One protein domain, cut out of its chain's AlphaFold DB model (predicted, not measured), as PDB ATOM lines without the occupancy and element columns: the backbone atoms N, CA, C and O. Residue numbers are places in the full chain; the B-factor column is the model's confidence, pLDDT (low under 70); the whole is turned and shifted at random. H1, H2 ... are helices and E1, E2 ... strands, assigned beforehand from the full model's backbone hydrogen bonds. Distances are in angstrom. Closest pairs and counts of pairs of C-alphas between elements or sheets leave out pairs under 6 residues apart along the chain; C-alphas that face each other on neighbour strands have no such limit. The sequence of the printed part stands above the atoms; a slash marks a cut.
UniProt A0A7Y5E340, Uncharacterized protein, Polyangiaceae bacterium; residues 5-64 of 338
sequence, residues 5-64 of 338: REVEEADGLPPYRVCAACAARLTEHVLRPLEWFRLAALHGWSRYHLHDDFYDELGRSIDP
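What this domain is: This is residues 5 to 64 of the 338 residues of an uncharacterized protein of Polyangiaceae bacterium (UniProt A0A7Y5E340). Starting from the first printed residue, you meet a small hairpin of two strands, E1 and E2, at one end of the body; then come two helices, H1 and H2, set about perpendicular to each other, and last a long stretch with no named element, residues 44 to 64, which winds from the end of H2 to the end of the body away from the hairpin. The printed part has 60 residues, with two named strands and two named helices in the order E1, E2, H1, H2, and the two-strand sheet is antiparallel. The class is mixed, helices and strands, though under half of the residues, 26 of 60, are in named elements. The whole is compact and rounded, with a radius of gyration of the C-alphas of 10.3 A and spans of 27 by 22 by 17 A.

How they stand to each other: Begin with E1, residues 5 to 7, and E2, residues 16 to 19, a hairpin of antiparallel strands at 144 degrees. Look at N 5 and O 18, 2.7 A apart, and at N 16 and O 7, 2.9 A apart, both within hydrogen-bond range. Next comes H1, residues 20 to 27, which is near E2; its closest C-alphas to E1 are those of Arg 5 and Ala 20, 5.9 A apart. Go on to H2, residues 33 to 43, whose closest C-alphas to E2 are those of Tyr 16 and Leu 39, 7.5 A apart. H1 and H2 are close but not clearly touching, their closest C-alphas being those of Cys 22 and Glu 35 at 7.6 A, and their lines stand about perpendicular at 77 degrees. E1 and H2 are apart. In H1 every O i to N i+4 pair is within hydrogen-bond range; in H2 it is 6 of 7.

Where its parts are: Find C-alpha 5 at (148.770, 148.088, 155.186), where E1 begins; it runs 6.5 A to C-alpha 7. E2 covers 9.8 A from C-alpha 16 to C-alpha 19. From C-alpha 20 at (145.135, 150.507, 159.093), H1 runs 10.8 A to C-alpha 27. H2 runs 15.1 A from C-alpha 33 and ends at C-alpha 43, at (161.586, 143.206, 162.902).

The domain as a whole: The two C-alphas farthest apart are those of Gly 12 and Pro 64, at 30.2 A. The printed part has no cut. The links from E2 to H1 and from H1 to H2 are tight, the link from E1 to E2 is short, and no link is long. The mean pLDDT of the printed part is 93.9, and no printed residue is under 70.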
ATOM      1  N   ARG A   5     147.941 147.019 155.735       93.56
ATOM      2  CA  ARG A   5     148.770 148.088 155.186       93.56
ATOM      3  C   ARG A   5     150.232 147.686 155.324       93.56
ATOM      4  O   ARG A   5     150.606 147.050 156.310       93.56
ATOM      5  N   GLU A   6     151.021 148.069 154.329       94.06
ATOM      6  CA  GLU A   6     152.474 147.960 154.362       94.06
ATOM      7  C   GLU A   6     153.059 149.331 154.702       94.06
ATOM      8  O   GLU A   6     152.681 150.335 154.095       94.06
ATOM      9  N   VAL A   7     153.933 149.368 155.706       92.88
ATOM     10  CA  VAL A   7     154.760 150.534 156.037       92.88
ATOM     11  C   VAL A   7     156.205 150.134 155.750       92.88
ATOM     12  O   VAL A   7     156.706 149.167 156.325       92.88
ATOM     13  N   GLU A   8     156.831 150.819 154.798       90.19
ATOM     14  CA  GLU A   8     158.190 150.542 154.321       90.19
ATOM     15  C   GLU A   8     159.202 151.485 154.977       90.19
ATOM     16  O   GLU A   8     158.919 152.666 155.177       90.19
ATOM     17  N   GLU A   9     160.404 150.973 155.246       88.50
ATOM     18  CA  GLU A   9     161.575 151.768 155.621       88.50
ATOM     19  C   GLU A   9     162.642 151.674 154.518       88.50
ATOM     20  O   GLU A   9     162.634 150.771 153.680       88.50
ATOM     21  N   ALA A  10     163.584 152.620 154.501       82.88
ATOM     22  CA  ALA A  10     164.651 152.679 153.496       82.88
ATOM     23  C   ALA A  10     165.829 151.716 153.778       82.88
ATOM     24  O   ALA A  10     166.909 151.882 153.211       82.88
ATOM     25  N   ASP A  11     165.635 150.730 154.654       80.25
ATOM     26  CA  ASP A  11     166.651 149.789 155.149       80.25
ATOM     27  C   ASP A  11     166.777 148.507 154.299       80.25
ATOM     28  O   ASP A  11     167.707 147.725 154.482       80.25
ATOM     29  N   GLY A  12     165.862 148.293 153.346       82.38
ATOM     30  CA  GLY A  12     165.830 147.096 152.499       82.38
ATOM     31  C   GLY A  12     165.310 145.841 153.206       82.38
ATOM     32  O   GLY A  12     165.355 144.754 152.623       82.38
ATOM     33  N   LEU A  13     164.803 145.975 154.434       85.69
ATOM     34  CA  LEU A  13     164.179 144.896 155.191       85.69
ATOM     35  C   LEU A  13     162.684 144.773 154.851       85.69
ATOM     36  O   LEU A  13     162.079 145.704 154.314       85.69
ATOM     37  N   PRO A  14     162.047 143.627 155.166       88.81
ATOM     38  CA  PRO A  14     160.619 143.453 154.927       88.81
ATOM     39  C   PRO A  14     159.766 144.565 155.573       88.81
ATOM     40  O   PRO A  14     160.034 144.960 156.718       88.81
ATOM     41  N   PRO A  15     158.716 145.052 154.882       93.00
ATOM     42  CA  PRO A  15     157.834 146.077 155.427       93.00
ATOM     43  C   PRO A  15     157.047 145.563 156.630       93.00
ATOM     44  O   PRO A  15     156.771 144.364 156.755       93.00
ATOM     45  N   TYR A  16     156.600 146.487 157.479       94.38
ATOM     46  CA  TYR A  16     155.631 146.166 158.521       94.38
ATOM     47  C   TYR A  16     154.277 145.873 157.885       94.38
ATOM     48  O   TYR A  16     153.761 146.680 157.113       94.38
ATOM     49  N   ARG A  17     153.671 144.736 158.238       94.56
ATOM     50  CA  ARG A  17     152.335 144.338 157.772       94.56
ATOM     51  C   ARG A  17     151.336 144.425 158.908       94.56
ATOM     52  O   ARG A  17     151.230 143.517 159.727       94.56
ATOM     53  N   VAL A  18     150.589 145.522 158.946       95.50
ATOM     54  CA  VAL A  18     149.725 145.870 160.082       95.50
ATOM     55  C   VAL A  18     148.337 146.304 159.619       95.50
ATOM     56  O   VAL A  18     148.122 146.577 158.443       95.50
ATOM     57  N   CYS A  19     147.347 146.354 160.512       95.44
ATOM     58  CA  CYS A  19     146.041 146.914 160.146       95.44
ATOM     59  C   CYS A  19     146.130 148.443 159.980       95.44
ATOM     60  O   CYS A  19     147.057 149.073 160.484       95.44
ATOM     61  N   ALA A  20     145.139 149.059 159.330       94.75
ATOM     62  CA  ALA A  20     145.135 150.507 159.093       94.75
ATOM     63  C   ALA A  20     145.311 151.363 160.367       94.75
ATOM     64  O   ALA A  20     146.022 152.363 160.333       94.75
ATOM     65  N   ALA A  21     144.716 150.957 161.495       94.00
ATOM     66  CA  ALA A  21     144.856 151.682 162.759       94.00
ATOM     67  C   ALA A  21     146.274 151.575 163.348       94.00
ATOM     68  O   ALA A  21     146.813 152.562 163.837       94.00
ATOM     69  N   CYS A  22     146.891 150.391 163.276       95.31
ATOM     70  CA  CYS A  22     148.276 150.196 163.703       95.31
ATOM     71  C   CYS A  22     149.258 150.916 162.767       95.31
ATOM     72  O   CYS A  22     150.255 151.427 163.250       95.31
ATOM     73  N   ALA A  23     148.975 150.996 161.460       96.25
ATOM     74  CA  ALA A  23     149.803 151.750 160.515       96.25
ATOM     75  C   ALA A  23     149.839 153.241 160.869       96.25
ATOM     76  O   ALA A  23     150.915 153.821 160.916       96.25
ATOM     77  N   ALA A  24     148.677 153.837 161.170       95.56
ATOM     78  CA  ALA A  24     148.605 155.229 161.613       95.56
ATOM     79  C   ALA A  24     149.429 155.453 162.893       95.56
ATOM     80  O   ALA A  24     150.300 156.316 162.906       95.56
ATOM     81  N   ARG A  25     149.241 154.605 163.917       96.25
ATOM     82  CA  ARG A  25     150.018 154.692 165.166       96.25
ATOM     83  C   ARG A  25     151.519 154.478 164.968       96.25
ATOM     84  O   ARG A  25     152.302 155.158 165.614       96.25
ATOM     85  N   LEU A  26     151.920 153.560 164.089       96.75
ATOM     86  CA  LEU A  26     153.326 153.312 163.762       96.75
ATOM     87  C   LEU A  26     153.974 154.556 163.137       96.75
ATOM     88  O   LEU A  26     155.049 154.959 163.562       96.75
ATOM     89  N   THR A  27     153.307 155.187 162.165       95.50
ATOM     90  CA  THR A  27     153.800 156.411 161.508       95.50
ATOM     91  C   THR A  27     153.824 157.619 162.448       95.50
ATOM     92  O   THR A  27     154.667 158.497 162.293       95.50
ATOM     93  N   GLU A  28     152.912 157.663 163.417       96.06
ATOM     94  CA  GLU A  28     152.853 158.696 164.457       96.06
ATOM     95  C   GLU A  28     153.717 158.364 165.690       96.06
ATOM     96  O   GLU A  28     153.775 159.164 166.613       96.06
ATOM     97  N   HIS A  29     154.402 157.214 165.702       96.44
ATOM     98  CA  HIS A  29     155.246 156.725 166.804       96.44
ATOM     99  C   HIS A  29     154.532 156.577 168.163       96.44
ATOM    100  O   HIS A  29     155.128 156.707 169.231       96.44
ATOM    101  N   VAL A  30     153.242 156.242 168.122       96.81
ATOM    102  CA  VAL A  30     152.353 156.088 169.286       96.81
ATOM    103  C   VAL A  30     151.762 154.680 169.349       96.81
ATOM    104  O   VAL A  30     150.570 154.487 169.596       96.81
ATOM    105  N   LEU A  31     152.567 153.653 169.062       97.69
ATOM    106  CA  LEU A  31     152.139 152.267 169.265       97.69
ATOM    107  C   LEU A  31     151.843 151.996 170.742       97.69
ATOM    108  O   LEU A  31     152.512 152.502 171.639       97.69
ATOM    109  N   ARG A  32     150.859 151.128 170.990       97.62
ATOM    110  CA  ARG A  32     150.628 150.575 172.330       97.62
ATOM    111  C   ARG A  32     151.683 149.501 172.637       97.62
ATOM    112  O   ARG A  32     152.125 148.841 171.691       97.62
ATOM    113  N   PRO A  33     152.017 149.231 173.911       97.50
ATOM    114  CA  PRO A  33     153.104 148.313 174.272       97.50
ATOM    115  C   PRO A  33     153.036 146.935 173.594       97.50
ATOM    116  O   PRO A  33     154.016 146.468 173.019       97.50
ATOM    117  N   LEU A  34     151.858 146.301 173.554       97.38
ATOM    118  CA  LEU A  34     151.674 145.010 172.877       97.38
ATOM    119  C   LEU A  34     151.857 145.088 171.352       97.38
ATOM    120  O   LEU A  34     152.235 144.104 170.713       97.38
ATOM    121  N   GLU A  35     151.526 146.226 170.742       97.69
ATOM    122  CA  GLU A  35     151.687 146.440 169.302       97.69
ATOM    123  C   GLU A  35     153.156 146.638 168.952       97.69
ATOM    124  O   GLU A  35     153.634 145.996 168.018       97.69
ATOM    125  N   TRP A  36     153.862 147.456 169.738       97.81
ATOM    126  CA  TRP A  36     155.306 147.625 169.631       97.81
ATOM    127  C   TRP A  36     156.022 146.285 169.801       97.81
ATOM    128  O   TRP A  36     156.740 145.870 168.897       97.81
ATOM    129  N   PHE A  37     155.722 145.545 170.873       97.75
ATOM    130  CA  PHE A  37     156.305 144.229 171.156       97.75
ATOM    131  C   PHE A  37     156.207 143.277 169.958       97.75
ATOM    132  O   PHE A  37     157.196 142.677 169.543       97.75
ATOM    133  N   ARG A  38     155.010 143.153 169.369       96.75
ATOM    134  CA  ARG A  38     154.779 142.252 168.230       96.75
ATOM    135  C   ARG A  38     155.600 142.632 167.006       96.75
ATOM    136  O   ARG A  38     155.953 141.747 166.235       96.75
ATOM    137  N   LEU A  39     155.861 143.921 166.799       96.88
ATOM    138  CA  LEU A  39     156.698 144.376 165.696       96.88
ATOM    139  C   LEU A  39     158.181 144.223 166.031       96.88
ATOM    140  O   LEU A  39     158.902 143.661 165.214       96.88
ATOM    141  N   ALA A  40     158.617 144.617 167.227       96.69
ATOM    142  CA  ALA A  40     160.003 144.501 167.677       96.69
ATOM    143  C   ALA A  40     160.490 143.042 167.671       96.69
ATOM    144  O   ALA A  40     161.541 142.747 167.111       96.69
ATOM    145  N   ALA A  41     159.678 142.098 168.155       96.62
ATOM    146  CA  ALA A  41     160.007 140.667 168.136       96.62
ATOM    147  C   ALA A  41     160.164 140.074 166.717       96.62
ATOM    148  O   ALA A  41     160.783 139.021 166.534       96.62
ATOM    149  N   LEU A  42     159.568 140.715 165.704       95.12
ATOM    150  CA  LEU A  42     159.607 140.273 164.306       95.12
ATOM    151  C   LEU A  42     160.654 141.008 163.473       95.12
ATOM    152  O   LEU A  42     161.237 140.416 162.566       95.12
ATOM    153  N   HIS A  43     160.845 142.290 163.752       94.00
ATOM    154  CA  HIS A  43     161.586 143.206 162.902       94.00
ATOM    155  C   HIS A  43     162.843 143.771 163.568       94.00
ATOM    156  O   HIS A  43     163.600 144.422 162.866       94.00
ATOM    157  N   GLY A  44     163.085 143.503 164.853       93.56
ATOM    158  CA  GLY A  44     164.138 144.148 165.635       93.56
ATOM    159  C   GLY A  44     163.692 145.502 166.179       93.56
ATOM    160  O   GLY A  44     162.981 146.253 165.508       93.56
ATOM    161  N   TRP A  45     164.085 145.806 167.412       92.75
ATOM    162  CA  TRP A  45     163.701 147.041 168.097       92.75
ATOM    163  C   TRP A  45     164.450 148.269 167.565       92.75
ATOM    164  O   TRP A  45     163.935 149.378 167.668       92.75
ATOM    165  N   SER A  46     165.633 148.098 166.962       92.44
ATOM    166  CA  SER A  46     166.439 149.223 166.466       92.44
ATOM    167  C   SER A  46     166.008 149.761 165.096       92.44
ATOM    168  O   SER A  46     166.624 150.695 164.576       92.44
ATOM    169  N   ARG A  47     164.937 149.226 164.493       93.06
ATOM    170  CA  ARG A  47     164.358 149.833 163.286       93.06
ATOM    171  C   ARG A  47     163.761 151.196 163.597       93.06
ATOM    172  O   ARG A  47     163.265 151.425 164.698       93.06
ATOM    173  N   TYR A  48     163.765 152.091 162.611       94.19
ATOM    174  CA  TYR A  48     163.489 153.510 162.836       94.19
ATOM    175  C   TYR A  48     162.160 153.736 163.563       94.19
ATOM    176  O   TYR A  48     162.127 154.411 164.588       94.19
ATOM    177  N   HIS A  49     161.073 153.118 163.096       95.62
ATOM    178  CA  HIS A  49     159.756 153.314 163.704       95.62
ATOM    179  C   HIS A  49     159.555 152.623 165.065       95.62
ATOM    180  O   HIS A  49     158.487 152.783 165.657       95.62
ATOM    181  N   LEU A  50     160.530 151.848 165.548       95.75
ATOM    182  CA  LEU A  50     160.489 151.126 166.826       95.75
ATOM    183  C   LEU A  50     161.578 151.586 167.809       95.75
ATOM    184  O   LEU A  50     161.585 151.114 168.946       95.75
ATOM    185  N   HIS A  51     162.447 152.503 167.375       94.00
ATOM    186  CA  HIS A  51     163.665 152.927 168.060       94.00
ATOM    187  C   HIS A  51     163.406 153.570 169.432       94.00
ATOM    188  O   HIS A  51     162.333 154.119 169.701       94.00
ATOM    189  N   ASP A  52     164.445 153.582 170.268       93.00
ATOM    190  CA  ASP A  52     164.434 154.162 171.619       93.00
ATOM    191  C   ASP A  52     164.252 155.695 171.657       93.00
ATOM    192  O   ASP A  52     163.973 156.274 172.706       93.00
ATOM    193  N   ASP A  53     164.319 156.348 170.492       95.06
ATOM    194  CA  ASP A  53     163.993 157.765 170.314       95.06
ATOM    195  C   ASP A  53     162.493 158.025 170.517       95.06
ATOM    196  O   ASP A  53     162.088 159.168 170.729       95.06
ATOM    197  N   PHE A  54     161.668 156.974 170.423       96.31
ATOM    198  CA  PHE A  54     160.211 157.048 170.494       96.31
ATOM    199  C   PHE A  54     159.608 156.177 171.595       96.31
ATOM    200  O   PHE A  54     158.520 156.499 172.076       96.31
ATOM    201  N   TYR A  55     160.280 155.090 171.983       96.06
ATOM    202  CA  TYR A  55     159.757 154.103 172.927       96.06
ATOM    203  C   TYR A  55     160.762 153.759 174.028       96.06
ATOM    204  O   TYR A  55     161.967 153.746 173.799       96.06
ATOM    205  N   ASP A  56     160.267 153.427 175.220       93.94
ATOM    206  CA  ASP A  56     161.086 152.764 176.239       93.94
ATOM    207  C   ASP A  56     161.307 151.271 175.920       93.94
ATOM    208  O   ASP A  56     160.745 150.716 174.973       93.94
ATOM    209  N   GLU A  57     162.112 150.597 176.744       89.62
ATOM    210  CA  GLU A  57     162.448 149.173 176.590       89.62
ATOM    211  C   GLU A  57     161.212 148.244 176.642       89.62
ATOM    212  O   GLU A  57     161.268 147.114 176.173       89.62
ATOM    213  N   LEU A  58     160.070 148.708 177.165       92.94
ATOM    214  CA  LEU A  58     158.809 147.958 177.222       92.94
ATOM    215  C   LEU A  58     157.798 148.414 176.156       92.94
ATOM    216  O   LEU A  58     156.623 148.037 176.211       92.94
ATOM    217  N   GLY A  59     158.234 149.219 175.187       93.56
ATOM    218  CA  GLY A  59     157.397 149.708 174.101       93.56
ATOM    219  C   GLY A  59     156.408 150.793 174.516       93.56
ATOM    220  O   GLY A  59     155.393 150.975 173.836       93.56
ATOM    221  N   ARG A  60     156.638 151.499 175.631       94.94
ATOM    222  CA  ARG A  60     155.833 152.674 175.988       94.94
ATOM    223  C   ARG A  60     156.301 153.863 175.163       94.94
ATOM    224  O   ARG A  60     157.465 154.241 175.249       94.94
ATOM    225  N   SER A  61     155.394 154.447 174.383       95.25
ATOM    226  CA  SER A  61     155.689 155.669 173.631       95.25
ATOM    227  C   SER A  61     155.969 156.840 174.579       95.25
ATOM    228  O   SER A  61     155.372 156.941 175.655       95.25
ATOM    229  N   ILE A  62     156.868 157.730 174.164       93.69
ATOM    230  CA  ILE A  62     157.115 159.019 174.825       93.69
ATOM    231  C   ILE A  62     155.866 159.906 174.758       93.69
ATOM    232  O   ILE A  62     155.590 160.667 175.691       93.69
ATOM    233  N   ASP A  63     155.109 159.797 173.668       93.12
ATOM    234  CA  ASP A  63     153.864 160.521 173.481       93.12
ATOM    235  C   ASP A  63     152.674 159.734 174.068       93.12
ATOM    236  O   ASP A  63     152.663 158.499 174.063       93.12
ATOM    237  N   PRO A  64     151.637 160.417 174.594       91.25
ATOM    238  CA  PRO A  64     150.467 159.746 175.151       91.25
ATOM    239  C   PRO A  64     149.752 158.862 174.125       91.25
ATOM    240  O   PRO A  64     149.442 159.304 173.018       91.25
TER     241      PRO A  64